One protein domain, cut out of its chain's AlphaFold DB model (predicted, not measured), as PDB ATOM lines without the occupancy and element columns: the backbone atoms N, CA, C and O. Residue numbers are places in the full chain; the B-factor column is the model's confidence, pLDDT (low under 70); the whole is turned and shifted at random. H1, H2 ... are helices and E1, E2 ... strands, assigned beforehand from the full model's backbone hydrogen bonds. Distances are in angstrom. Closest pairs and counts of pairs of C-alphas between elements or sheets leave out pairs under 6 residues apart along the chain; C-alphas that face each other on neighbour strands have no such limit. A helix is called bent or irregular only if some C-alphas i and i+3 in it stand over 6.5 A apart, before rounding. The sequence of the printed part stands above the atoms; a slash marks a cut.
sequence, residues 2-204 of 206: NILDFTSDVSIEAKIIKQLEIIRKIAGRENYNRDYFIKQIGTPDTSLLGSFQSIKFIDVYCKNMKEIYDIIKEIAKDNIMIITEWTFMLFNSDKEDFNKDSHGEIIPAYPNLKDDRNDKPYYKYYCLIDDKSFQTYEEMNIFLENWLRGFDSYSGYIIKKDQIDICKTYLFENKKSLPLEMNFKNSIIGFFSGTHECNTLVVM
ATOM      1  N   ASN A   2     167.805 178.406 103.962       81.69
ATOM      2  CA  ASN A   2     166.764 178.478 102.950       81.69
ATOM      3  C   ASN A   2     165.762 177.330 103.144       81.69
ATOM      4  O   ASN A   2     165.967 176.466 103.993       81.69
ATOM      5  N   ILE A   3     164.675 177.321 102.370       80.44
ATOM      6  CA  ILE A   3     163.607 176.323 102.514       80.44
ATOM      7  C   ILE A   3     164.089 174.863 102.391       80.44
ATOM      8  O   ILE A   3     163.507 173.978 103.013       80.44
ATOM      9  N   LEU A   4     165.177 174.612 101.655       82.75
ATOM     10  CA  LEU A   4     165.774 173.282 101.489       82.75
ATOM     11  C   LEU A   4     166.385 172.744 102.790       82.75
ATOM     12  O   LEU A   4     166.422 171.537 102.984       82.75
ATOM     13  N   ASP A   5     166.810 173.615 103.709       87.06
ATOM     14  CA  ASP A   5     167.410 173.193 104.985       87.06
ATOM     15  C   ASP A   5     166.372 172.548 105.933       87.06
ATOM     16  O   ASP A   5     166.711 171.874 106.911       87.06
ATOM     17  N   PHE A   6     165.080 172.747 105.663       88.00
ATOM     18  CA  PHE A   6     163.981 172.302 106.525       88.00
ATOM     19  C   PHE A   6     163.362 170.973 106.106       88.00
ATOM     20  O   PHE A   6     162.477 170.451 106.789       88.00
ATOM     21  N   THR A   7     163.836 170.421 104.999       83.38
ATOM     22  CA  THR A   7     163.254 169.258 104.354       83.38
ATOM     23  C   THR A   7     164.294 168.172 104.141       83.38
ATOM     24  O   THR A   7     165.449 168.441 103.827       83.38
ATOM     25  N   SER A   8     163.881 166.923 104.339       75.50
ATOM     26  CA  SER A   8     164.711 165.746 104.073       75.50
ATOM     27  C   SER A   8     164.584 165.220 102.636       75.50
ATOM     28  O   SER A   8     165.234 164.234 102.286       75.50
ATOM     29  N   ASP A   9     163.758 165.849 101.793       75.88
ATOM     30  CA  ASP A   9     163.488 165.390 100.431       75.88
ATOM     31  C   ASP A   9     164.537 165.926  99.440       75.88
ATOM     32  O   ASP A   9     164.557 167.093  99.047       75.88
ATOM     33  N   VAL A  10     165.405 165.020  98.985       71.88
ATOM     34  CA  VAL A  10     166.486 165.302  98.026       71.88
ATOM     35  C   VAL A  10     165.987 165.692  96.627       71.88
ATOM     36  O   VAL A  10     166.760 166.203  95.821       71.88
ATOM     37  N   SER A  11     164.705 165.472  96.310       77.19
ATOM     38  CA  SER A  11     164.123 165.780  94.993       77.19
ATOM     39  C   SER A  11     163.622 167.221  94.853       77.19
ATOM     40  O   SER A  11     163.123 167.613  93.792       77.19
ATOM     41  N   ILE A  12     163.736 168.033  95.905       77.50
ATOM     42  CA  ILE A  12     163.088 169.346  95.961       77.50
ATOM     43  C   ILE A  12     163.663 170.340  94.966       77.50
ATOM     44  O   ILE A  12     162.903 171.117  94.390       77.50
ATOM     45  N   GLU A  13     164.963 170.284  94.690       79.00
ATOM     46  CA  GLU A  13     165.559 171.166  93.689       79.00
ATOM     47  C   GLU A  13     164.916 170.961  92.306       79.00
ATOM     48  O   GLU A  13     164.531 171.930  91.648       79.00
ATOM     49  N   ALA A  14     164.678 169.707  91.908       80.25
ATOM     50  CA  ALA A  14     163.982 169.393  90.661       80.25
ATOM     51  C   ALA A  14     162.521 169.882  90.669       80.25
ATOM     52  O   ALA A  14     162.027 170.377  89.651       80.25
ATOM     53  N   LYS A  15     161.828 169.801  91.816       81.81
ATOM     54  CA  LYS A  15     160.461 170.332  91.976       81.81
ATOM     55  C   LYS A  15     160.417 171.858  91.820       81.81
ATOM     56  O   LYS A  15     159.518 172.358  91.145       81.81
ATOM     57  N   ILE A  16     161.398 172.581  92.368       81.94
ATOM     58  CA  ILE A  16     161.519 174.044  92.223       81.94
ATOM     59  C   ILE A  16     161.740 174.429  90.761       81.94
ATOM     60  O   ILE A  16     161.065 175.326  90.255       81.94
ATOM     61  N   ILE A  17     162.654 173.745  90.065       82.88
ATOM     62  CA  ILE A  17     162.937 174.020  88.649       82.88
ATOM     63  C   ILE A  17     161.667 173.841  87.810       82.88
ATOM     64  O   ILE A  17     161.306 174.736  87.047       82.88
ATOM     65  N   LYS A  18     160.934 172.741  88.017       83.88
ATOM     66  CA  LYS A  18     159.669 172.485  87.317       83.88
ATOM     67  C   LYS A  18     158.611 173.559  87.603       83.88
ATOM     68  O   LYS A  18     157.912 173.980  86.684       83.88
ATOM     69  N   GLN A  19     158.496 174.027  88.849       82.81
ATOM     70  CA  GLN A  19     157.562 175.103  89.195       82.81
ATOM     71  C   GLN A  19     157.935 176.420  88.504       82.81
ATOM     72  O   GLN A  19     157.067 177.108  87.969       82.81
ATOM     73  N   LEU A  20     159.225 176.751  88.448       80.88
ATOM     74  CA  LEU A  20     159.710 177.936  87.740       80.88
ATOM     75  C   LEU A  20     159.414 177.894  86.243       80.88
ATOM     76  O   LEU A  20     159.063 178.922  85.667       80.88
ATOM     77  N   GLU A  21     159.501 176.727  85.607       81.94
ATOM     78  CA  GLU A  21     159.093 176.565  84.208       81.94
ATOM     79  C   GLU A  21     157.601 176.856  84.000       81.94
ATOM     80  O   GLU A  21     157.236 177.486  83.006       81.94
ATOM     81  N   ILE A  22     156.743 176.431  84.932       80.19
ATOM     82  CA  ILE A  22     155.303 176.720  84.895       80.19
ATOM     83  C   ILE A  22     155.063 178.225  85.062       80.19
ATOM     84  O   ILE A  22     154.391 178.825  84.222       80.19
ATOM     85  N   ILE A  23     155.676 178.853  86.073       76.25
ATOM     86  CA  ILE A  23     155.562 180.300  86.326       76.25
ATOM     87  C   ILE A  23     155.997 181.099  85.094       76.25
ATOM     88  O   ILE A  23     155.290 182.011  84.670       76.25
ATOM     89  N   ARG A  24     157.134 180.748  84.482       75.38
ATOM     90  CA  ARG A  24     157.640 181.422  83.274       75.38
ATOM     91  C   ARG A  24     156.654 181.318  82.109       75.38
ATOM     92  O   ARG A  24     156.436 182.315  81.425       75.38
ATOM     93  N   LYS A  25     156.034 180.147  81.915       77.06
ATOM     94  CA  LYS A  25     155.032 179.916  80.860       77.06
ATOM     95  C   LYS A  25     153.734 180.694  81.087       77.06
ATOM     96  O   LYS A  25     153.183 181.209  80.122       77.06
ATOM     97  N   ILE A  26     153.250 180.773  82.328       70.00
ATOM     98  CA  ILE A  26     151.968 181.417  82.662       70.00
ATOM     99  C   ILE A  26     152.117 182.939  82.763       70.00
ATOM    100  O   ILE A  26     151.308 183.679  82.214       70.00
ATOM    101  N   ALA A  27     153.158 183.418  83.447       64.44
ATOM    102  CA  ALA A  27     153.339 184.841  83.724       64.44
ATOM    103  C   ALA A  27     154.083 185.596  82.608       64.44
ATOM    104  O   ALA A  27     154.112 186.825  82.637       64.44
ATOM    105  N   GLY A  28     154.729 184.894  81.666       62.81
ATOM    106  CA  GLY A  28     155.579 185.511  80.638       62.81
ATOM    107  C   GLY A  28     156.813 186.220  81.215       62.81
ATOM    108  O   GLY A  28     157.337 187.152  80.610       62.81
ATOM    109  N   ARG A  29     157.254 185.831  82.420       63.47
ATOM    110  CA  ARG A  29     158.335 186.488  83.172       63.47
ATOM    111  C   ARG A  29     159.574 185.597  83.215       63.47
ATOM    112  O   ARG A  29     159.678 184.719  84.066       63.47
ATOM    113  N   GLU A  30     160.533 185.843  82.325       63.78
ATOM    114  CA  GLU A  30     161.782 185.060  82.234       63.78
ATOM    115  C   GLU A  30     162.765 185.314  83.395       63.78
ATOM    116  O   GLU A  30     163.659 184.505  83.643       63.78
ATOM    117  N   ASN A  31     162.576 186.399  84.155       65.81
ATOM    118  CA  ASN A  31     163.554 186.891  85.134       65.81
ATOM    119  C   ASN A  31     163.635 186.084  86.443       65.81
ATOM    120  O   ASN A  31     164.574 186.271  87.217       65.81
ATOM    121  N   TYR A  32     162.688 185.186  86.723       70.50
ATOM    122  CA  TYR A  32     162.732 184.377  87.942       70.50
ATOM    123  C   TYR A  32     163.671 183.185  87.762       70.50
ATOM    124  O   TYR A  32     163.421 182.304  86.936       70.50
ATOM    125  N   ASN A  33     164.754 183.135  88.538       75.62
ATOM    126  CA  ASN A  33     165.643 181.977  88.639       75.62
ATOM    127  C   ASN A  33     165.476 181.266  89.997       75.62
ATOM    128  O   ASN A  33     164.782 181.762  90.886       75.62
ATOM    129  N   ARG A  34     166.104 180.090  90.146       80.62
ATOM    130  CA  ARG A  34     166.031 179.260  91.362       80.62
ATOM    131  C   ARG A  34     166.352 180.059  92.623       80.62
ATOM    132  O   ARG A  34     165.589 180.021  93.582       80.62
ATOM    133  N   ASP A  35     167.458 180.792  92.607       81.81
ATOM    134  CA  ASP A  35     167.955 181.488  93.793       81.81
ATOM    135  C   ASP A  35     167.067 182.672  94.175       81.81
ATOM    136  O   ASP A  35     166.864 182.922  95.361       81.81
ATOM    137  N   TYR A  36     166.503 183.374  93.188       79.62
ATOM    138  CA  TYR A  36     165.494 184.403  93.422       79.62
ATOM    139  C   TYR A  36     164.267 183.805  94.111       79.62
ATOM    140  O   TYR A  36     163.864 184.272  95.170       79.62
ATOM    141  N   PHE A  37     163.714 182.729  93.551       80.25
ATOM    142  CA  PHE A  37     162.504 182.097  94.071       80.25
ATOM    143  C   PHE A  37     162.688 181.565  95.493       80.25
ATOM    144  O   PHE A  37     161.871 181.842  96.365       80.25
ATOM    145  N   ILE A  38     163.804 180.884  95.759       79.38
ATOM    146  CA  ILE A  38     164.137 180.388  97.098       79.38
ATOM    147  C   ILE A  38     164.275 181.534  98.110       79.38
ATOM    148  O   ILE A  38     163.856 181.374  99.252       79.38
ATOM    149  N   LYS A  39     164.846 182.680  97.714       79.50
ATOM    150  CA  LYS A  39     165.004 183.845  98.602       79.50
ATOM    151  C   LYS A  39     163.683 184.522  98.959       79.50
ATOM    152  O   LYS A  39     163.615 185.134 100.019       79.50
ATOM    153  N   GLN A  40     162.682 184.439  98.086       78.62
ATOM    154  CA  GLN A  40     161.373 185.056  98.318       78.62
ATOM    155  C   GLN A  40     160.454 184.195  99.187       78.62
ATOM    156  O   GLN A  40     159.490 184.706  99.750       78.62
ATOM    157  N   ILE A  41     160.738 182.898  99.319       80.81
ATOM    158  CA  ILE A  41     159.965 182.027 100.199       80.81
ATOM    159  C   ILE A  41     160.476 182.196 101.631       80.81
ATOM    160  O   ILE A  41     161.653 181.975 101.927       80.81
ATOM    161  N   GLY A  42     159.571 182.565 102.530       80.19
ATOM    162  CA  GLY A  42     159.835 182.642 103.958       80.19
ATOM    163  C   GLY A  42     160.284 181.296 104.526       80.19
ATOM    164  O   GLY A  42     159.851 180.226 104.097       80.19
ATOM    165  N   THR A  43     161.158 181.350 105.524       84.88
ATOM    166  CA  THR A  43     161.641 180.168 106.242       84.88
ATOM    167  C   THR A  43     161.006 180.086 107.628       84.88
ATOM    168  O   THR A  43     160.872 181.124 108.283       84.88
ATOM    169  N   PRO A  44     160.662 178.882 108.115       86.50
ATOM    170  CA  PRO A  44     160.183 178.700 109.479       86.50
ATOM    171  C   PRO A  44     161.298 178.928 110.515       86.50
ATOM    172  O   PRO A  44     162.467 179.128 110.178       86.50
ATOM    173  N   ASP A  45     160.931 178.891 111.796       86.44
ATOM    174  CA  ASP A  45     161.868 178.948 112.923       86.44
ATOM    175  C   ASP A  45     162.918 177.820 112.847       86.44
ATOM    176  O   ASP A  45     162.614 176.680 112.490       86.44
ATOM    177  N   THR A  46     164.168 178.132 113.197       88.38
ATOM    178  CA  THR A  46     165.323 177.228 113.049       88.38
ATOM    179  C   THR A  46     165.214 175.944 113.872       88.38
ATOM    180  O   THR A  46     165.839 174.943 113.525       88.38
ATOM    181  N   SER A  47     164.388 175.925 114.923       88.00
ATOM    182  CA  SER A  47     164.051 174.698 115.665       88.00
ATOM    183  C   SER A  47     163.421 173.609 114.780       88.00
ATOM    184  O   SER A  47     163.490 172.422 115.103       88.00
ATOM    185  N   LEU A  48     162.851 173.986 113.629       91.06
ATOM    186  CA  LEU A  48     162.189 173.082 112.691       91.06
ATOM    187  C   LEU A  48     163.125 172.520 111.610       91.06
ATOM    188  O   LEU A  48     162.646 171.821 110.715       91.06
ATOM    189  N   LEU A  49     164.439 172.746 111.686       91.12
ATOM    190  CA  LEU A  49     165.403 172.154 110.750       91.12
ATOM    191  C   LEU A  49     165.199 170.634 110.594       91.12
ATOM    192  O   LEU A  49     164.984 169.910 111.577       91.12
ATOM    193  N   GLY A  50     165.210 170.177 109.336       88.06
ATOM    194  CA  GLY A  50     164.978 168.781 108.948       88.06
ATOM    195  C   GLY A  50     163.649 168.168 109.411       88.06
ATOM    196  O   GLY A  50     163.578 166.952 109.577       88.06
ATOM    197  N   SER A  51     162.618 168.971 109.697       89.81
ATOM    198  CA  SER A  51     161.363 168.460 110.281       89.81
ATOM    199  C   SER A  51     160.303 168.082 109.255       89.81
ATOM    200  O   SER A  51     159.368 167.378 109.626       89.81
ATOM    201  N   PHE A  52     160.410 168.535 108.005       90.88
ATOM    202  CA  PHE A  52     159.385 168.304 106.986       90.88
ATOM    203  C   PHE A  52     159.808 167.222 105.990       90.88
ATOM    204  O   PHE A  52     160.934 167.215 105.491       90.88
ATOM    205  N   GLN A  53     158.888 166.312 105.681       88.56
ATOM    206  CA  GLN A  53     159.116 165.198 104.756       88.56
ATOM    207  C   GLN A  53     158.639 165.517 103.342       88.56
ATOM    208  O   GLN A  53     159.116 164.921 102.379       88.56
ATOM    209  N   SER A  54     157.685 166.440 103.205       87.31
ATOM    210  CA  SER A  54     157.084 166.770 101.921       87.31
ATOM    211  C   SER A  54     157.039 168.274 101.685       87.31
ATOM    212  O   SER A  54     156.942 169.067 102.621       87.31
ATOM    213  N   ILE A  55     157.093 168.652 100.409       87.25
ATOM    214  CA  ILE A  55     156.858 170.011  99.933       87.25
ATOM    215  C   ILE A  55     155.917 169.956  98.731       87.25
ATOM    216  O   ILE A  55     156.071 169.112  97.836       87.25
ATOM    217  N   LYS A  56     154.949 170.867  98.704       88.12
ATOM    218  CA  LYS A  56     154.049 171.097  97.577       88.12
ATOM    219  C   LYS A  56     154.207 172.531  97.097       88.12
ATOM    220  O   LYS A  56     154.175 173.449  97.908       88.12
ATOM    221  N   PHE A  57     154.343 172.695  95.786       86.56
ATOM    222  CA  PHE A  57     154.262 173.985  95.107       86.56
ATOM    223  C   PHE A  57     152.905 174.071  94.425       86.56
ATOM    224  O   PHE A  57     152.488 173.120  93.760       86.56
ATOM    225  N   ILE A  58     152.201 175.173  94.642       87.25
ATOM    226  CA  ILE A  58     150.807 175.333  94.254       87.25
ATOM    227  C   ILE A  58     150.676 176.676  93.559       87.25
ATOM    228  O   ILE A  58     151.044 177.705  94.120       87.25
ATOM    229  N   ASP A  59     150.155 176.646  92.338       85.81
ATOM    230  CA  ASP A  59     149.774 177.854  91.617       85.81
ATOM    231  C   ASP A  59     148.515 178.447  92.259       85.81
ATOM    232  O   ASP A  59     147.475 177.786  92.373       85.81
ATOM    233  N   VAL A  60     148.638 179.687  92.718       85.44
ATOM    234  CA  VAL A  60     147.555 180.456  93.330       85.44
ATOM    235  C   VAL A  60     147.166 181.667  92.486       85.44
ATOM    236  O   VAL A  60     146.502 182.577  92.979       85.44
ATOM    237  N   TYR A  61     147.539 181.682  91.204       84.06
ATOM    238  CA  TYR A  61     147.099 182.708  90.268       84.06
ATOM    239  C   TYR A  61     145.568 182.819  90.255       84.06
ATOM    240  O   TYR A  61     144.856 181.819  90.147       84.06
ATOM    241  N   CYS A  62     145.074 184.052  90.381       82.38
ATOM    242  CA  CYS A  62     143.651 184.390  90.476       82.38
ATOM    243  C   CYS A  62     142.884 183.771  91.661       82.38
ATOM    244  O   CYS A  62     141.655 183.818  91.643       82.38
ATOM    245  N   LYS A  63     143.558 183.222  92.681       87.00
ATOM    246  CA  LYS A  63     142.893 182.755  93.907       87.00
ATOM    247  C   LYS A  63     142.764 183.880  94.931       87.00
ATOM    248  O   LYS A  63     143.722 184.620  95.157       87.00
ATOM    249  N   ASN A  64     141.609 183.976  95.580       86.38
ATOM    250  CA  ASN A  64     141.419 184.834  96.751       86.38
ATOM    251  C   ASN A  64     142.002 184.187  98.025       86.38
ATOM    252  O   ASN A  64     142.423 183.025  98.032       86.38
ATOM    253  N   MET A  65     142.044 184.945  99.123       83.75
ATOM    254  CA  MET A  65     142.702 184.497 100.358       83.75
ATOM    255  C   MET A  65     141.990 183.319 101.019       83.75
ATOM    256  O   MET A  65     142.647 182.436 101.577       83.75
ATOM    257  N   LYS A  66     140.661 183.259 100.925       87.12
ATOM    258  CA  LYS A  66     139.896 182.131 101.450       87.12
ATOM    259  C   LYS A  66     140.132 180.847 100.648       87.12
ATOM    260  O   LYS A  66     140.299 179.791 101.253       87.12
ATOM    261  N   GLU A  67     140.247 180.928  99.324       90.00
ATOM    262  CA  GLU A  67     140.628 179.783  98.484       90.00
ATOM    263  C   GLU A  67     142.031 179.265  98.830       90.00
ATOM    264  O   GLU A  67     142.252 178.055  98.895       90.00
ATOM    265  N   ILE A  68     142.984 180.170  99.078       87.75
ATOM    266  CA  ILE A  68     144.335 179.809  99.529       87.75
ATOM    267  C   ILE A  68     144.276 179.107 100.894       87.75
ATOM    268  O   ILE A  68     144.909 178.065 101.073       87.75
ATOM    269  N   TYR A  69     143.490 179.635 101.836       87.75
ATOM    270  CA  TYR A  69     143.265 179.007 103.138       87.75
ATOM    271  C   TYR A  69     142.689 177.588 102.999       87.75
ATOM    272  O   TYR A  69     143.191 176.654 103.629       87.75
ATOM    273  N   ASP A  70     141.681 177.405 102.143       89.19
ATOM    274  CA  ASP A  70     141.037 176.106 101.927       89.19
ATOM    275  C   ASP A  70     142.010 175.069 101.361       89.19
ATOM    276  O   ASP A  70     142.030 173.930 101.829       89.19
ATOM    277  N   ILE A  71     142.892 175.472 100.440       90.50
ATOM    278  CA  ILE A  71     143.964 174.611  99.922       90.50
ATOM    279  C   ILE A  71     144.907 174.160 101.046       90.50
ATOM    280  O   ILE A  71     145.267 172.981 101.123       90.50
ATOM    281  N   ILE A  72     145.328 175.083 101.921       89.44
ATOM    282  CA  ILE A  72     146.216 174.755 103.050       89.44
ATOM    283  C   ILE A  72     145.533 173.740 103.967       89.44
ATOM    284  O   ILE A  72     146.150 172.743 104.357       89.44
ATOM    285  N   LYS A  73     144.256 173.968 104.276       87.56
ATOM    286  CA  LYS A  73     143.459 173.089 105.130       87.56
ATOM    287  C   LYS A  73     143.280 171.700 104.516       87.56
ATOM    288  O   LYS A  73     143.472 170.705 105.210       87.56
ATOM    289  N   GLU A  74     143.000 171.616 103.218       89.38
ATOM    290  CA  GLU A  74     142.881 170.340 102.505       89.38
ATOM    291  C   GLU A  74     144.185 169.527 102.590       89.38
ATOM    292  O   GLU A  74     144.169 168.325 102.865       89.38
ATOM    293  N   ILE A  75     145.337 170.186 102.428       86.81
ATOM    294  CA  ILE A  75     146.654 169.538 102.517       86.81
ATOM    295  C   ILE A  75     146.952 169.056 103.938       86.81
ATOM    296  O   ILE A  75     147.513 167.973 104.120       86.81
ATOM    297  N   ALA A  76     146.596 169.860 104.934       81.69
ATOM    298  CA  ALA A  76     146.876 169.595 106.335       81.69
ATOM    299  C   ALA A  76     145.892 168.620 107.006       81.69
ATOM    300  O   ALA A  76     146.201 168.118 108.091       81.69
ATOM    301  N   LYS A  77     144.772 168.307 106.333       79.06
ATOM    302  CA  LYS A  77     143.605 167.561 106.841       79.06
ATOM    303  C   LYS A  77     142.788 168.365 107.865       79.06
ATOM    304  O   LYS A  77     143.217 169.402 108.363       79.06
ATOM    305  N   ASP A  78     141.585 167.882 108.176       64.94
ATOM    306  CA  ASP A  78     140.664 168.543 109.105       64.94
ATOM    307  C   ASP A  78     141.170 168.549 110.563       64.94
ATOM    308  O   ASP A  78     141.848 167.622 111.008       64.94
ATOM    309  N   ASN A  79     140.764 169.575 111.324       72.31
ATOM    310  CA  ASN A  79     141.124 169.854 112.730       72.31
ATOM    311  C   ASN A  79     142.513 170.477 112.961       72.31
ATOM    312  O   ASN A  79     143.261 170.109 113.875       72.31
ATOM    313  N   ILE A  80     142.825 171.471 112.141       80.94
ATOM    314  CA  ILE A  80     144.045 172.262 112.235       80.94
ATOM    315  C   ILE A  80     143.726 173.697 112.629       80.94
ATOM    316  O   ILE A  80     142.577 174.130 112.592       80.94
ATOM    317  N   MET A  81     144.766 174.436 112.973       80.75
ATOM    318  CA  MET A  81     144.710 175.880 113.110       80.75
ATOM    319  C   MET A  81     145.934 176.483 112.452       80.75
ATOM    320  O   MET A  81     147.000 175.861 112.386       80.75
ATOM    321  N   ILE A  82     145.747 177.682 111.922       80.94
ATOM    322  CA  ILE A  82     146.799 178.414 111.239       80.94
ATOM    323  C   ILE A  82     147.257 179.543 112.145       80.94
ATOM    324  O   ILE A  82     146.440 180.311 112.652       80.94
ATOM    325  N   ILE A  83     148.571 179.620 112.335       76.75
ATOM    326  CA  ILE A  83     149.228 180.736 113.004       76.75
ATOM    327  C   ILE A  83     150.024 181.492 111.952       76.75
ATOM    328  O   ILE A  83     151.013 180.967 111.441       76.75
ATOM    329  N   THR A  84     149.624 182.717 111.637       74.31
ATOM    330  CA  THR A  84     150.368 183.568 110.700       74.31
ATOM    331  C   THR A  84     150.984 184.758 111.408       74.31
ATOM    332  O   THR A  84     150.400 185.295 112.349       74.31
ATOM    333  N   GLU A  85     152.176 185.155 110.968       71.75
ATOM    334  CA  GLU A  85     152.784 186.412 111.399       71.75
ATOM    335  C   GLU A  85     151.972 187.587 110.841       71.75
ATOM    336  O   GLU A  85     151.581 187.590 109.675       71.75
ATOM    337  N   TRP A  86     151.738 188.583 111.688       67.75
ATOM    338  CA  TRP A  86     151.140 189.861 111.340       67.75
ATOM    339  C   TRP A  86     152.045 190.977 111.870       67.75
ATOM    340  O   TRP A  86     152.285 191.081 113.074       67.75
ATOM    341  N   THR A  87     152.606 191.783 110.969       60.53
ATOM    342  CA  THR A  87     153.449 192.936 111.317       60.53
ATOM    343  C   THR A  87     152.704 194.221 111.011       60.53
ATOM    344  O   THR A  87     152.274 194.415 109.874       60.53
ATOM    345  N   PHE A  88     152.586 195.112 111.993       61.66
ATOM    346  CA  PHE A  88     151.858 196.368 111.826       61.66
ATOM    347  C   PHE A  88     152.607 197.549 112.471       61.66
ATOM    348  O   PHE A  88     153.248 197.399 113.518       61.66
ATOM    349  N   MET A  89     152.521 198.732 111.849       55.94
ATOM    350  CA  MET A  89     152.947 200.002 112.453       55.94
ATOM    351  C   MET A  89     151.830 200.502 113.363       55.94
ATOM    352  O   MET A  89     150.909 201.160 112.895       55.94
ATOM    353  N   LEU A  90     151.863 200.165 114.649       53.84
ATOM    354  CA  LEU A  90     150.740 200.486 115.530       53.84
ATOM    355  C   LEU A  90     150.571 201.994 115.756       53.84
ATOM    356  O   LEU A  90     151.391 202.632 116.419       53.84
ATOM    357  N   PHE A  91     149.437 202.524 115.292       52.69
ATOM    358  CA  PHE A  91     148.709 203.587 115.979       52.69
ATOM    359  C   PHE A  91     147.719 202.931 116.960       52.69
ATOM    360  O   PHE A  91     147.198 201.851 116.693       52.69
ATOM    361  N   ASN A  92     147.455 203.547 118.119       53.62
ATOM    362  CA  ASN A  92     146.620 202.943 119.175       53.62
ATOM    363  C   ASN A  92     145.185 202.575 118.730       53.62
ATOM    364  O   ASN A  92     144.579 201.713 119.360       53.62
ATOM    365  N   SER A  93     144.655 203.188 117.665       53.78
ATOM    366  CA  SER A  93     143.327 202.891 117.105       53.78
ATOM    367  C   SER A  93     143.218 201.474 116.541       53.78
ATOM    368  O   SER A  93     142.256 200.764 116.817       53.78
ATOM    369  N   ASP A  94     144.249 201.012 115.835       57.09
ATOM    370  CA  ASP A  94     144.137 199.831 114.968       57.09
ATOM    371  C   ASP A  94     144.127 198.519 115.776       57.09
ATOM    372  O   ASP A  94     143.564 197.508 115.357       57.09
ATOM    373  N   LYS A  95     144.698 198.542 116.993       57.00
ATOM    374  CA  LYS A  95     144.631 197.426 117.952       57.00
ATOM    375  C   LYS A  95     143.235 197.248 118.540       57.00
ATOM    376  O   LYS A  95     142.813 196.121 118.800       57.00
ATOM    377  N   GLU A  96     142.559 198.353 118.844       57.41
ATOM    378  CA  GLU A  96     141.214 198.297 119.409       57.41
ATOM    379  C   GLU A  96     140.200 197.837 118.369       57.41
ATOM    380  O   GLU A  96     139.327 197.042 118.709       57.41
ATOM    381  N   ASP A  97     140.355 198.275 117.121       57.69
ATOM    382  CA  ASP A  97     139.481 197.881 116.018       57.69
ATOM    383  C   ASP A  97     139.665 196.396 115.663       57.69
ATOM    384  O   ASP A  97     138.676 195.682 115.517       57.69
ATOM    385  N   PHE A  98     140.900 195.867 115.684       59.72
ATOM    386  CA  PHE A  98     141.125 194.423 115.511       59.72
ATOM    387  C   PHE A  98     140.388 193.607 116.580       59.72
ATOM    388  O   PHE A  98     139.651 192.678 116.260       59.72
ATOM    389  N   ASN A  99     140.563 193.946 117.861       58.28
ATOM    390  CA  ASN A  99     139.958 193.187 118.963       58.28
ATOM    391  C   ASN A  99     138.424 193.301 119.013       58.28
ATOM    392  O   ASN A  99     137.782 192.458 119.637       58.28
ATOM    393  N   LYS A 100     137.843 194.350 118.415       54.59
ATOM    394  CA  LYS A 100     136.389 194.552 118.337       54.59
ATOM    395  C   LYS A 100     135.759 193.794 117.164       54.59
ATOM    396  O   LYS A 100     134.648 193.297 117.328       54.59
ATOM    397  N   ASP A 101     136.474 193.665 116.045       51.25
ATOM    398  CA  ASP A 101     135.911 193.177 114.777       51.25
ATOM    399  C   ASP A 101     136.342 191.760 114.374       51.25
ATOM    400  O   ASP A 101     135.860 191.243 113.365       51.25
ATOM    401  N   SER A 102     137.253 191.111 115.108       53.34
ATOM    402  CA  SER A 102     137.832 189.848 114.646       53.34
ATOM    403  C   SER A 102     137.604 188.658 115.566       53.34
ATOM    404  O   SER A 102     137.895 188.641 116.758       53.34
ATOM    405  N   HIS A 103     137.159 187.584 114.929       58.44
ATOM    406  CA  HIS A 103     137.053 186.241 115.472       58.44
ATOM    407  C   HIS A 103     138.425 185.538 115.649       58.44
ATOM    408  O   HIS A 103     138.482 184.316 115.753       58.44
ATOM    409  N   GLY A 104     139.535 186.290 115.665       59.16
ATOM    410  CA  GLY A 104     140.905 185.784 115.795       59.16
ATOM    411  C   GLY A 104     141.563 186.220 117.106       59.16
ATOM    412  O   GLY A 104     141.276 187.284 117.643       59.16
ATOM    413  N   GLU A 105     142.479 185.404 117.631       67.69
ATOM    414  CA  GLU A 105     143.272 185.758 118.814       67.69
ATOM    415  C   GLU A 105     144.657 186.265 118.392       67.69
ATOM    416  O   GLU A 105     145.398 185.565 117.692       67.69
ATOM    417  N   ILE A 106     145.011 187.474 118.844       70.06
ATOM    418  CA  ILE A 106     146.349 188.050 118.672       70.06
ATOM    419  C   ILE A 106     147.266 187.616 119.805       70.06
ATOM    420  O   ILE A 106     147.010 187.876 120.981       70.06
ATOM    421  N   ILE A 107     148.422 187.095 119.421       68.38
ATOM    422  CA  ILE A 107     149.521 186.756 120.315       68.38
ATOM    423  C   ILE A 107     150.698 187.700 120.017       68.38
ATOM    424  O   ILE A 107     151.236 187.658 118.911       68.38
ATOM    425  N   PRO A 108     151.125 188.560 120.960       67.06
ATOM    426  CA  PRO A 108     152.403 189.265 120.863       67.06
ATOM    427  C   PRO A 108     153.559 188.289 120.610       67.06
ATOM    428  O   PRO A 108     153.719 187.317 121.345       67.06
ATOM    429  N   ALA A 109     154.363 188.534 119.577       64.06
ATOM    430  CA  ALA A 109     155.537 187.718 119.292       64.06
ATOM    431  C   ALA A 109     156.737 188.233 120.085       64.06
ATOM    432  O   ALA A 109     157.070 189.406 119.967       64.06
ATOM    433  N   TYR A 110     157.448 187.377 120.819       59.81
ATOM    434  CA  TYR A 110     158.717 187.777 121.425       59.81
ATOM    435  C   TYR A 110     159.914 187.452 120.500       59.81
ATOM    436  O   TYR A 110     159.988 186.337 119.981       59.81
ATOM    437  N   PRO A 111     160.890 188.368 120.310       58.34
ATOM    438  CA  PRO A 111     160.907 189.754 120.784       58.34
ATOM    439  C   PRO A 111     159.874 190.626 120.054       58.34
ATOM    440  O   PRO A 111     159.732 190.546 118.837       58.34
ATOM    441  N   ASN A 112     159.194 191.490 120.822       57.31
ATOM    442  CA  ASN A 112     158.055 192.321 120.387       57.31
ATOM    443  C   ASN A 112     158.379 193.349 119.293       57.31
ATOM    444  O   ASN A 112     157.467 194.015 118.814       57.31
ATOM    445  N   LEU A 113     159.646 193.495 118.906       58.66
ATOM    446  CA  LEU A 113     160.101 194.468 117.925       58.66
ATOM    447  C   LEU A 113     160.845 193.740 116.818       58.66
ATOM    448  O   LEU A 113     161.859 193.079 117.061       58.66
ATOM    449  N   LYS A 114     160.336 193.877 115.598       56.31
ATOM    450  CA  LYS A 114     161.050 193.448 114.406       56.31
ATOM    451  C   LYS A 114     161.408 194.713 113.645       56.31
ATOM    452  O   LYS A 114     160.562 195.283 112.973       56.31
ATOM    453  N   ASP A 115     162.681 195.072 113.733       53.50
ATOM    454  CA  ASP A 115     163.358 196.024 112.856       53.50
ATOM    455  C   ASP A 115     163.228 197.528 113.152       53.50
ATOM    456  O   ASP A 115     162.138 198.075 113.283       53.50
ATOM    457  N   ASP A 116     164.388 198.193 113.116       50.50
ATOM    458  CA  ASP A 116     164.574 199.653 113.085       50.50
ATOM    459  C   ASP A 116     164.563 200.191 111.636       50.50
ATOM    460  O   ASP A 116     165.059 201.280 111.338       50.50
ATOM    461  N   ARG A 117     164.024 199.419 110.683       49.00
ATOM    462  CA  ARG A 117     163.857 199.865 109.297       49.00
ATOM    463  C   ARG A 117     162.788 200.967 109.255       49.00
ATOM    464  O   ARG A 117     161.598 200.672 109.225       49.00
ATOM    465  N   ASN A 118     163.238 202.223 109.180       50.00
ATOM    466  CA  ASN A 118     162.463 203.461 108.946       50.00
ATOM    467  C   ASN A 118     161.978 204.242 110.190       50.00
ATOM    468  O   ASN A 118     160.871 204.782 110.167       50.00
ATOM    469  N   ASP A 119     162.789 204.349 111.249       53.44
ATOM    470  CA  ASP A 119     162.567 205.255 112.403       53.44
ATOM    471  C   ASP A 119     161.270 205.022 113.215       53.44
ATOM    472  O   ASP A 119     160.913 205.833 114.075       53.44
ATOM    473  N   LYS A 120     160.544 203.921 112.976       54.84
ATOM    474  CA  LYS A 120     159.308 203.570 113.693       54.84
ATOM    475  C   LYS A 120     159.305 202.095 114.107       54.84
ATOM    476  O   LYS A 120     159.598 201.248 113.268       54.84
ATOM    477  N   PRO A 121     158.934 201.773 115.362       57.59
ATOM    478  CA  PRO A 121     158.893 200.396 115.836       57.59
ATOM    479  C   PRO A 121     157.746 199.626 115.175       57.59
ATOM    480  O   PRO A 121     156.579 200.009 115.297       57.59
ATOM    481  N   TYR A 122     158.070 198.514 114.519       58.53
ATOM    482  CA  TYR A 122     157.075 197.541 114.078       58.53
ATOM    483  C   TYR A 122     156.900 196.480 115.151       58.53
ATOM    484  O   TYR A 122     157.868 195.863 115.613       58.53
ATOM    485  N   TYR A 123     155.644 196.238 115.509       62.03
ATOM    486  CA  TYR A 123     155.297 195.164 116.421       62.03
ATOM    487  C   TYR A 123     154.941 193.922 115.624       62.03
ATOM    488  O   TYR A 123     154.190 193.978 114.644       62.03
ATOM    489  N   LYS A 124     155.502 192.796 116.057       66.00
ATOM    490  CA  LYS A 124     155.197 191.491 115.491       66.00
ATOM    491  C   LYS A 124     154.144 190.808 116.352       66.00
ATOM    492  O   LYS A 124     154.307 190.652 117.561       66.00
ATOM    493  N   TYR A 125     153.087 190.367 115.697       70.94
ATOM    494  CA  TYR A 125     152.018 189.586 116.282       70.94
ATOM    495  C   TYR A 125     151.843 188.281 115.518       70.94
ATOM    496  O   TYR A 125     152.291 188.137 114.381       70.94
ATOM    497  N   TYR A 126     151.180 187.328 116.151       75.00
ATOM    498  CA  TYR A 126     150.663 186.137 115.509       75.00
ATOM    499  C   TYR A 126     149.146 186.139 115.597       75.00
ATOM    500  O   TYR A 126     148.596 186.394 116.666       75.00
ATOM    501  N   CYS A 127     148.488 185.845 114.484       77.06
ATOM    502  CA  CYS A 127     147.045 185.676 114.430       77.06
ATOM    503  C   CYS A 127     146.705 184.187 114.384       77.06
ATOM    504  O   CYS A 127     147.207 183.463 113.517       77.06
ATOM    505  N   LEU A 128     145.844 183.749 115.301       80.00
ATOM    506  CA  LEU A 128     145.244 182.418 115.294       80.00
ATOM    507  C   LEU A 128     143.967 182.425 114.458       80.00
ATOM    508  O   LEU A 128     143.075 183.236 114.704       80.00
ATOM    509  N   ILE A 129     143.884 181.516 113.488       81.38
ATOM    510  CA  ILE A 129     142.744 181.408 112.573       81.38
ATOM    511  C   ILE A 129     142.079 180.041 112.757       81.38
ATOM    512  O   ILE A 129     142.640 179.011 112.365       81.38
ATOM    513  N   ASP A 130     140.877 180.054 113.329       82.38
ATOM    514  CA  ASP A 130     139.975 178.907 113.463       82.38
ATOM    515  C   ASP A 130     138.778 179.130 112.536       82.38
ATOM    516  O   ASP A 130     137.978 180.020 112.771       82.38
ATOM    517  N   ASP A 131     138.629 178.356 111.466       77.38
ATOM    518  CA  ASP A 131     137.554 178.577 110.484       77.38
ATOM    519  C   ASP A 131     136.143 178.513 111.092       77.38
ATOM    520  O   ASP A 131     135.227 179.184 110.622       77.38
ATOM    521  N   LYS A 132     135.979 177.750 112.178       81.31
ATOM    522  CA  LYS A 132     134.722 177.641 112.934       81.31
ATOM    523  C   LYS A 132     134.310 178.932 113.636       81.31
ATOM    524  O   LYS A 132     133.185 179.001 114.129       81.31
ATOM    525  N   SER A 133     135.204 179.909 113.738       79.94
ATOM    526  CA  SER A 133     134.903 181.190 114.359       79.94
ATOM    527  C   SER A 133     134.148 182.134 113.419       79.94
ATOM    528  O   SER A 133     133.586 183.106 113.907       79.94
ATOM    529  N   PHE A 134     134.098 181.838 112.116       83.44
ATOM    530  CA  PHE A 134     133.427 182.652 111.099       83.44
ATOM    531  C   PHE A 134     132.077 182.037 110.712       83.44
ATOM    532  O   PHE A 134     131.962 180.821 110.533       83.44
ATOM    533  N   GLN A 135     131.044 182.865 110.554       83.81
ATOM    534  CA  GLN A 135     129.697 182.400 110.199       83.81
ATOM    535  C   GLN A 135     129.526 182.213 108.692       83.81
ATOM    536  O   GLN A 135     128.716 181.392 108.255       83.81
ATOM    537  N   THR A 136     130.269 182.977 107.886       86.62
ATOM    538  CA  THR A 136     130.151 182.941 106.424       86.62
ATOM    539  C   THR A 136     131.505 182.908 105.721       86.62
ATOM    540  O   THR A 136     132.525 183.349 106.247       86.62
ATOM    541  N   TYR A 137     131.497 182.404 104.483       88.38
ATOM    542  CA  TYR A 137     132.655 182.454 103.590       88.38
ATOM    543  C   TYR A 137     133.157 183.892 103.402       88.38
ATOM    544  O   TYR A 137     134.356 184.139 103.477       88.38
ATOM    545  N   GLU A 138     132.229 184.826 103.175       87.81
ATOM    546  CA  GLU A 138     132.534 186.230 102.898       87.81
ATOM    547  C   GLU A 138     133.185 186.911 104.100       87.81
ATOM    548  O   GLU A 138     134.192 187.587 103.952       87.81
ATOM    549  N   GLU A 139     132.667 186.671 105.301       85.75
ATOM    550  CA  GLU A 139     133.237 187.192 106.543       85.75
ATOM    551  C   GLU A 139     134.687 186.736 106.736       85.75
ATOM    552  O   GLU A 139     135.565 187.547 107.030       85.75
ATOM    553  N   MET A 140     134.965 185.450 106.497       85.69
ATOM    554  CA  MET A 140     136.330 184.940 106.563       85.69
ATOM    555  C   MET A 140     137.207 185.525 105.453       85.69
ATOM    556  O   MET A 140     138.349 185.888 105.723       85.69
ATOM    557  N   ASN A 141     136.705 185.648 104.220       85.19
ATOM    558  CA  ASN A 141     137.474 186.249 103.131       85.19
ATOM    559  C   ASN A 141     137.799 187.719 103.422       85.19
ATOM    560  O   ASN A 141     138.947 188.117 103.286       85.19
ATOM    561  N   ILE A 142     136.830 188.495 103.907       82.38
ATOM    562  CA  ILE A 142     137.016 189.882 104.342       82.38
ATOM    563  C   ILE A 142     138.005 189.960 105.501       82.38
ATOM    564  O   ILE A 142     138.802 190.889 105.532       82.38
ATOM    565  N   PHE A 143     137.995 189.017 106.444       81.25
ATOM    566  CA  PHE A 143     138.972 188.988 107.531       81.25
ATOM    567  C   PHE A 143     140.391 188.712 107.014       81.25
ATOM    568  O   PHE A 143     141.319 189.471 107.302       81.25
ATOM    569  N   LEU A 144     140.552 187.652 106.218       81.25
ATOM    570  CA  LEU A 144     141.833 187.266 105.626       81.25
ATOM    571  C   LEU A 144     142.359 188.332 104.658       81.25
ATOM    572  O   LEU A 144     143.561 188.547 104.574       81.25
ATOM    573  N   GLU A 145     141.473 189.010 103.936       78.19
ATOM    574  CA  GLU A 145     141.831 190.187 103.171       78.19
ATOM    575  C   GLU A 145     142.083 191.342 104.128       78.19
ATOM    576  O   GLU A 145     143.217 191.648 104.361       78.19
ATOM    577  N   ASN A 146     141.125 191.993 104.762       73.12
ATOM    578  CA  ASN A 146     141.366 193.270 105.446       73.12
ATOM    579  C   ASN A 146     142.398 193.251 106.579       73.12
ATOM    580  O   ASN A 146     143.191 194.188 106.684       73.12
ATOM    581  N   TRP A 147     142.397 192.213 107.410       68.25
ATOM    582  CA  TRP A 147     143.258 192.162 108.590       68.25
ATOM    583  C   TRP A 147     144.591 191.490 108.311       68.25
ATOM    584  O   TRP A 147     145.593 191.836 108.928       68.25
ATOM    585  N   LEU A 148     144.638 190.605 107.318       69.38
ATOM    586  CA  LEU A 148     145.871 189.968 106.857       69.38
ATOM    587  C   LEU A 148     146.253 190.458 105.447       69.38
ATOM    588  O   LEU A 148     146.932 189.745 104.713       69.38
ATOM    589  N   ARG A 149     145.836 191.687 105.075       51.75
ATOM    590  CA  ARG A 149     145.770 192.207 103.679       51.75
ATOM    591  C   ARG A 149     147.080 192.223 102.933       51.75
ATOM    592  O   ARG A 149     147.083 192.176 101.709       51.75
ATOM    593  N   GLY A 150     148.173 192.230 103.676       49.59
ATOM    594  CA  GLY A 150     149.480 191.820 103.202       49.59
ATOM    595  C   GLY A 150     149.850 190.487 103.833       49.59
ATOM    596  O   GLY A 150     150.595 190.448 104.809       49.59
ATOM    597  N   PHE A 151     149.439 189.373 103.240       56.88
ATOM    598  CA  PHE A 151     150.178 188.122 103.392       56.88
ATOM    599  C   PHE A 151     151.478 188.247 102.569       56.88
ATOM    600  O   PHE A 151     151.752 187.425 101.705       56.88
ATOM    601  N   ASP A 152     152.268 189.313 102.761       50.12
ATOM    602  CA  ASP A 152     153.411 189.687 101.902       50.12
ATOM    603  C   ASP A 152     154.472 188.579 101.819       50.12
ATOM    604  O   ASP A 152     155.229 188.496 100.857       50.12
ATOM    605  N   SER A 153     154.487 187.681 102.802       56.03
ATOM    606  CA  SER A 153     155.365 186.509 102.882       56.03
ATOM    607  C   SER A 153     154.625 185.167 102.781       56.03
ATOM    608  O   SER A 153     155.257 184.104 102.854       56.03
ATOM    609  N   TYR A 154     153.287 185.195 102.657       67.44
ATOM    610  CA  TYR A 154     152.408 184.019 102.662       67.44
ATOM    611  C   TYR A 154     152.716 183.026 103.793       67.44
ATOM    612  O   TYR A 154     152.460 181.843 103.629       67.44
ATOM    613  N   SER A 155     153.323 183.454 104.910       81.12
ATOM    614  CA  SER A 155     153.997 182.528 105.822       81.12
ATOM    615  C   SER A 155     153.229 182.242 107.105       81.12
ATOM    616  O   SER A 155     152.950 183.161 107.874       81.12
ATOM    617  N   GLY A 156     152.994 180.968 107.400       86.56
ATOM    618  CA  GLY A 156     152.354 180.564 108.642       86.56
ATOM    619  C   GLY A 156     152.625 179.118 109.030       86.56
ATOM    620  O   GLY A 156     152.992 178.268 108.215       86.56
ATOM    621  N   TYR A 157     152.439 178.842 110.315       89.69
ATOM    622  CA  TYR A 157     152.490 177.502 110.871       89.69
ATOM    623  C   TYR A 157     151.124 176.839 110.785       89.69
ATOM    624  O   TYR A 157     150.092 177.456 111.052       89.69
ATOM    625  N   ILE A 158     151.148 175.552 110.473       91.81
ATOM    626  CA  ILE A 158     149.996 174.670 110.522       91.81
ATOM    627  C   ILE A 158     150.152 173.818 111.778       91.81
ATOM    628  O   ILE A 158     151.153 173.106 111.928       91.81
ATOM    629  N   ILE A 159     149.182 173.896 112.684       90.12
ATOM    630  CA  ILE A 159     149.238 173.244 113.995       90.12
ATOM    631  C   ILE A 159     148.022 172.361 114.228       90.12
ATOM    632  O   ILE A 159     146.934 172.623 113.711       90.12
ATOM    633  N   LYS A 160     148.189 171.329 115.056       86.31
ATOM    634  CA  LYS A 160     147.029 170.617 115.595       86.31
ATOM    635  C   LYS A 160     146.318 171.505 116.612       86.31
ATOM    636  O   LYS A 160     146.971 172.124 117.454       86.31
ATOM    637  N   LYS A 161     144.987 171.546 116.549       85.94
ATOM    638  CA  LYS A 161     144.178 172.437 117.393       85.94
ATOM    639  C   LYS A 161     144.373 172.197 118.897       85.94
ATOM    640  O   LYS A 161     144.399 173.149 119.665       85.94
ATOM    641  N   ASP A 162     144.579 170.948 119.306       88.31
ATOM    642  CA  ASP A 162     144.830 170.529 120.693       88.31
ATOM    643  C   ASP A 162     146.241 170.870 121.209       88.31
ATOM    644  O   ASP A 162     146.525 170.684 122.387       88.31
ATOM    645  N   GLN A 163     147.130 171.372 120.346       89.69
ATOM    646  CA  GLN A 163     148.519 171.709 120.679       89.69
ATOM    647  C   GLN A 163     148.787 173.224 120.604       89.69
ATOM    648  O   GLN A 163     149.942 173.663 120.540       89.69
ATOM    649  N   ILE A 164     147.725 174.039 120.590       85.62
ATOM    650  CA  ILE A 164     147.819 175.497 120.459       85.62
ATOM    651  C   ILE A 164     148.600 176.140 121.608       85.62
ATOM    652  O   ILE A 164     149.430 177.014 121.364       85.62
ATOM    653  N   ASP A 165     148.393 175.675 122.841       86.88
ATOM    654  CA  ASP A 165     148.994 176.281 124.030       86.88
ATOM    655  C   ASP A 165     150.517 176.147 124.021       86.88
ATOM    656  O   ASP A 165     151.223 177.099 124.341       86.88
ATOM    657  N   ILE A 166     151.038 175.019 123.529       88.62
ATOM    658  CA  ILE A 166     152.481 174.819 123.330       88.62
ATOM    659  C   ILE A 166     153.036 175.867 122.362       88.62
ATOM    660  O   ILE A 166     154.100 176.440 122.604       88.62
ATOM    661  N   CYS A 167     152.312 176.131 121.271       85.50
ATOM    662  CA  CYS A 167     152.723 177.123 120.283       85.50
ATOM    663  C   CYS A 167     152.693 178.529 120.876       85.50
ATOM    664  O   CYS A 167     153.659 179.267 120.716       85.50
ATOM    665  N   LYS A 168     151.636 178.882 121.615       83.38
ATOM    666  CA  LYS A 168     151.551 180.161 122.332       83.38
ATOM    667  C   LYS A 168     152.748 180.343 123.256       83.38
ATOM    668  O   LYS A 168     153.484 181.313 123.102       83.38
ATOM    669  N   THR A 169     152.985 179.393 124.161       86.62
ATOM    670  CA  THR A 169     154.100 179.452 125.114       86.62
ATOM    671  C   THR A 169     155.440 179.624 124.398       86.62
ATOM    672  O   THR A 169     156.206 180.517 124.752       86.62
ATOM    673  N   TYR A 170     155.692 178.853 123.335       87.06
ATOM    674  CA  TYR A 170     156.920 178.972 122.541       87.06
ATOM    675  C   TYR A 170     157.115 180.361 121.913       87.06
ATOM    676  O   TYR A 170     158.236 180.865 121.870       87.06
ATOM    677  N   LEU A 171     156.039 180.976 121.411       79.00
ATOM    678  CA  LEU A 171     156.083 182.281 120.742       79.00
ATOM    679  C   LEU A 171     156.185 183.463 121.727       79.00
ATOM    680  O   LEU A 171     156.650 184.535 121.336       79.00
ATOM    681  N   PHE A 172     155.786 183.268 122.989       77.19
ATOM    682  CA  PHE A 172     155.875 184.271 124.057       77.19
ATOM    683  C   PHE A 172     157.206 184.258 124.820       77.19
ATOM    684  O   PHE A 172     157.613 185.290 125.362       77.19
ATOM    685  N   GLU A 173     157.882 183.112 124.917       76.75
ATOM    686  CA  GLU A 173     159.091 182.996 125.730       76.75
ATOM    687  C   GLU A 173     160.332 183.599 125.052       76.75
ATOM    688  O   GLU A 173     160.747 183.200 123.967       76.75
ATOM    689  N   ASN A 174     160.995 184.522 125.757       68.31
ATOM    690  CA  ASN A 174     162.280 185.100 125.344       68.31
ATOM    691  C   ASN A 174     163.406 184.055 125.303       68.31
ATOM    692  O   ASN A 174     164.242 184.042 124.402       68.31
ATOM    693  N   LYS A 175     163.441 183.170 126.303       76.38
ATOM    694  CA  LYS A 175     164.462 182.129 126.431       76.38
ATOM    695  C   LYS A 175     163.815 180.770 126.272       76.38
ATOM    696  O   LYS A 175     163.196 180.269 127.201       76.38
ATOM    697  N   LYS A 176     164.012 180.180 125.102       81.62
ATOM    698  CA  LYS A 176     163.454 178.879 124.760       81.62
ATOM    699  C   LYS A 176     164.302 177.782 125.395       81.62
ATOM    700  O   LYS A 176     165.515 177.717 125.200       81.62
ATOM    701  N   SER A 177     163.670 176.948 126.214       86.62
ATOM    702  CA  SER A 177     164.305 175.737 126.734       86.62
ATOM    703  C   SER A 177     164.259 174.625 125.682       86.62
ATOM    704  O   SER A 177     163.316 174.555 124.895       86.62
ATOM    705  N   LEU A 178     165.237 173.712 125.694       87.44
ATOM    706  CA  LEU A 178     165.251 172.569 124.771       87.44
ATOM    707  C   LEU A 178     163.946 171.738 124.823       87.44
ATOM    708  O   LEU A 178     163.427 171.397 123.762       87.44
ATOM    709  N   PRO A 179     163.347 171.446 126.000       91.88
ATOM    710  CA  PRO A 179     162.048 170.773 126.051       91.88
ATOM    711  C   PRO A 179     160.929 171.551 125.348       91.88
ATOM    712  O   PRO A 179     160.106 170.951 124.658       91.88
ATOM    713  N   LEU A 180     160.902 172.879 125.490       89.44
ATOM    714  CA  LEU A 180     159.896 173.721 124.847       89.44
ATOM    715  C   LEU A 180     160.085 173.763 123.322       89.44
ATOM    716  O   LEU A 180     159.103 173.651 122.592       89.44
ATOM    717  N   GLU A 181     161.329 173.833 122.837       90.38
ATOM    718  CA  GLU A 181     161.656 173.703 121.408       90.38
ATOM    719  C   GLU A 181     161.209 172.355 120.836       90.38
ATOM    720  O   GLU A 181     160.600 172.308 119.769       90.38
ATOM    721  N   MET A 182     161.462 171.254 121.549       90.38
ATOM    722  CA  MET A 182     161.029 169.921 121.120       90.38
ATOM    723  C   MET A 182     159.503 169.805 121.074       90.38
ATOM    724  O   MET A 182     158.954 169.252 120.119       90.38
ATOM    725  N   ASN A 183     158.809 170.345 122.078       91.88
ATOM    726  CA  ASN A 183     157.350 170.342 122.126       91.88
ATOM    727  C   ASN A 183     156.750 171.178 120.990       91.88
ATOM    728  O   ASN A 183     155.849 170.699 120.301       91.88
ATOM    729  N   PHE A 184     157.294 172.372 120.738       91.00
ATOM    730  CA  PHE A 184     156.914 173.198 119.595       91.00
ATOM    731  C   PHE A 184     157.166 172.470 118.273       91.00
ATOM    732  O   PHE A 184     156.264 172.326 117.450       91.00
ATOM    733  N   LYS A 185     158.365 171.911 118.085       91.38
ATOM    734  CA  LYS A 185     158.680 171.115 116.898       91.38
ATOM    735  C   LYS A 185     157.657 170.008 116.691       91.38
ATOM    736  O   LYS A 185     157.266 169.778 115.552       91.38
ATOM    737  N   ASN A 186     157.201 169.338 117.747       89.94
ATOM    738  CA  ASN A 186     156.211 168.264 117.670       89.94
ATOM    739  C   ASN A 186     154.784 168.751 117.366       89.94
ATOM    740  O   ASN A 186     154.069 168.040 116.653       89.94
ATOM    741  N   SER A 187     154.389 169.939 117.835       90.38
ATOM    742  CA  SER A 187     153.051 170.507 117.613       90.38
ATOM    743  C   SER A 187     152.829 171.017 116.184       90.38
ATOM    744  O   SER A 187     151.704 170.951 115.680       90.38
ATOM    745  N   ILE A 188     153.890 171.474 115.510       91.56
ATOM    746  CA  ILE A 188     153.834 171.891 114.104       91.56
ATOM    747  C   ILE A 188     153.630 170.667 113.204       91.56
ATOM    748  O   ILE A 188     154.413 169.719 113.247       91.56
ATOM    749  N   ILE A 189     152.603 170.685 112.356       92.12
ATOM    750  CA  ILE A 189     152.368 169.649 111.332       92.12
ATOM    751  C   ILE A 189     152.801 170.095 109.937       92.12
ATOM    752  O   ILE A 189     153.085 169.262 109.076       92.12
ATOM    753  N   GLY A 190     152.906 171.404 109.727       92.69
ATOM    754  CA  GLY A 190     153.361 171.972 108.475       92.69
ATOM    755  C   GLY A 190     153.679 173.452 108.588       92.69
ATOM    756  O   GLY A 190     153.426 174.099 109.605       92.69
ATOM    757  N   PHE A 191     154.239 173.981 107.518       92.12
ATOM    758  CA  PHE A 191     154.512 175.394 107.343       92.12
ATOM    759  C   PHE A 191     154.182 175.749 105.904       92.12
ATOM    760  O   PHE A 191     154.569 175.023 104.988       92.12
ATOM    761  N   PHE A 192     153.479 176.850 105.699       90.75
ATOM    762  CA  PHE A 192     153.275 177.398 104.368       90.75
ATOM    763  C   PHE A 192     154.000 178.732 104.253       90.75
ATOM    764  O   PHE A 192     154.201 179.411 105.252       90.75
ATOM    765  N   SER A 193     154.446 179.054 103.046       88.25
ATOM    766  CA  SER A 193     154.985 180.346 102.628       88.25
ATOM    767  C   SER A 193     154.734 180.514 101.134       88.25
ATOM    768  O   SER A 193     154.311 179.579 100.469       88.25
ATOM    769  N   GLY A 194     154.957 181.682 100.563       81.00
ATOM    770  CA  GLY A 194     154.636 181.946  99.171       81.00
ATOM    771  C   GLY A 194     155.118 183.317  98.745       81.00
ATOM    772  O   GLY A 194     155.652 184.084  99.544       81.00
ATOM    773  N   THR A 195     154.926 183.618  97.470       75.94
ATOM    774  CA  THR A 195     155.375 184.870  96.856       75.94
ATOM    775  C   THR A 195     154.316 185.368  95.879       75.94
ATOM    776  O   THR A 195     153.981 184.682  94.908       75.94
ATOM    777  N   HIS A 196     153.799 186.576  96.132       74.81
ATOM    778  CA  HIS A 196     152.843 187.268  95.251       74.81
ATOM    779  C   HIS A 196     153.413 187.447  93.845       74.81
ATOM    780  O   HIS A 196     152.732 187.272  92.843       74.81
ATOM    781  N   GLU A 197     154.710 187.727  93.765       71.12
ATOM    782  CA  GLU A 197     155.425 187.986  92.517       71.12
ATOM    783  C   GLU A 197     155.401 186.778  91.571       71.12
ATOM    784  O   GLU A 197     155.425 186.952  90.345       71.12
ATOM    785  N   CYS A 198     155.348 185.566  92.132       73.12
ATOM    786  CA  CYS A 198     155.301 184.310  91.385       73.12
ATOM    787  C   CYS A 198     153.951 183.585  91.492       73.12
ATOM    788  O   CYS A 198     153.857 182.459  91.003       73.12
ATOM    789  N   ASN A 199     152.941 184.174  92.149       80.25
ATOM    790  CA  ASN A 199     151.642 183.552  92.437       80.25
ATOM    791  C   ASN A 199     151.768 182.093  92.904       80.25
ATOM    792  O   ASN A 199     151.050 181.212  92.435       80.25
ATOM    793  N   THR A 200     152.741 181.811  93.770       84.31
ATOM    794  CA  THR A 200     153.033 180.440  94.197       84.31
ATOM    795  C   THR A 200     152.961 180.332  95.706       84.31
ATOM    796  O   THR A 200     153.645 181.068  96.419       84.31
ATOM    797  N   LEU A 201     152.174 179.365  96.167       88.62
ATOM    798  CA  LEU A 201     152.144 178.900  97.542       88.62
ATOM    799  C   LEU A 201     153.006 177.643  97.667       88.62
ATOM    800  O   LEU A 201     152.935 176.717  96.858       88.62
ATOM    801  N   VAL A 202     153.814 177.610  98.709       89.38
ATOM    802  CA  VAL A 202     154.663 176.499  99.099       89.38
ATOM    803  C   VAL A 202     154.176 175.977 100.434       89.38
ATOM    804  O   VAL A 202     154.134 176.719 101.407       89.38
ATOM    805  N   VAL A 203     153.823 174.698 100.490       91.25
ATOM    806  CA  VAL A 203     153.367 174.047 101.720       91.25
ATOM    807  C   VAL A 203     154.303 172.892 102.035       91.25
ATOM    808  O   VAL A 203     154.394 171.933 101.266       91.25
ATOM    809  N   MET A 204     155.004 172.990 103.158       90.81
ATOM    810  CA  MET A 204     155.808 171.924 103.738       90.81
ATOM    811  C   MET A 204     154.992 171.173 104.784       90.81
ATOM    812  O   MET A 204     154.358 171.796 105.638       90.81
TER     813      MET A 204
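What this domain is: This is residues 2 to 204 of the 206 residues of an uncharacterized protein of Acholeplasmataceae bacterium (UniProt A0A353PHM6). A strongly twisted sheet of seven strands runs through the middle of the domain, with H2, H3 and H7 over one face and H4 over the other, in three layers. H2 covers the E1 end of the sheet, H7 and H8 form a helical hairpin at its other half, H6 packs crosswise on H4, and H5 only grazes the sheet. The printed part has 203 residues, with eight named helices and seven named strands in the order H1 H2 H3 E1 H4 E2 H5 E3 E4 H6 E5 H7 H8 E6 E7. The sheet, in the order E1 E7 E6 E5 E2 E4 E3, is antiparallel throughout, and the class is mixed, helices and strands. The whole is compact and rounded, with a radius of gyration of the C-alphas of 17.2 A and spans of 45 by 41 by 39 A.

How they stand to each other: Across the sheet run E1, residues 54 to 59, E7, 200 to 204, E6, 188 to 195, E5, 156 to 160, E2, 80 to 88, E4, 123 to 129, and E3, 105 to 113; E1 and E3 are its edge strands. Within hydrogen-bond range are N 58 and O 201 of E1 and E7 at 2.8 A, N 202 and O 193 of the hairpin E6 and E7 at 2.7 A, and N 158 and O 190 of E5 and E6 at 2.8 A. So are N 157 and O 83 of E5 and E2, N 86 and O 125 of E2 and E4, and N 107 and O 126 of the hairpin E3 and E4, each at 2.8 A. H2, residues 12 to 27, is on the sheet at a height of 9.2 A and runs along the strands over E1, at 1 degrees on the local plane; their closest C-alphas are Gln 19 and Phe 57, 6.9 A. With residues 16 to 20 alone it only just touches H3, residues 34 to 40, with 3 pairs of C-alphas within 8 A, the closest Ile 17 and Arg 34 at 6.7 A; they are about perpendicular at 83 degrees. H7, residues 161 to 172, is on the sheet at a height of 6.5 A over E5, and is irregular, with C-alphas 162 and 165 at 7.8 A. It touches H8, residues 178 to 187, in a helical hairpin, opposite ways at 38 degrees, only just a steep tilt; the closest C-alphas are Gln 163 and Ser 187, 5.6 A. H4, residues 65 to 76, is on the sheet; the closest C-alphas of H4 and E6 are those of Ala 76 and Gly 190, 7.2 A apart. With residues 65 to 66 alone it touches H6, residues 137 to 146, about perpendicular at 74 degrees, closest at the C-alphas of Lys 66 and Asn 141, 5.1 A. H5, residues 92 to 101, and H1, residues 3 to 6, only graze the sheet. Two split strand-helix-strand units, each with two strands that run the same way and are not neighbours and a helix between them along the chain, have right-handed crossovers: E2, H5, E3, with E4 between the two strands in the sheet, and E4, H6, E5, with E2 between the two strands in the sheet. Every O i to N i+4 pair is within hydrogen-bond range in H2, H3, H4, H6 and H8, against 5 of 6 in H5 and 6 of 8 in H7; H1 is too short for one.

Where its parts are: H1 begins at C-alpha 3, (163.607, 176.323, 102.514). From first to last C-alpha, E2 is 25.3 A, H2 22.0 A, E6 21.6 A and H7 17.9 A long. E3 bends by 85 degrees at residue 110. E7 ends at C-alpha 204, (155.808, 171.924, 103.738).

The domain as a whole: The C-alphas farthest apart are Gly 28 and Pro 179, 48.2 A. The printed part has no cut, and the link H3 to E1, 13 residues, is long. Mean pLDDT of the printed part is 77.1; 53 residues are under 70, among them 86 to 105 and 107 to 124.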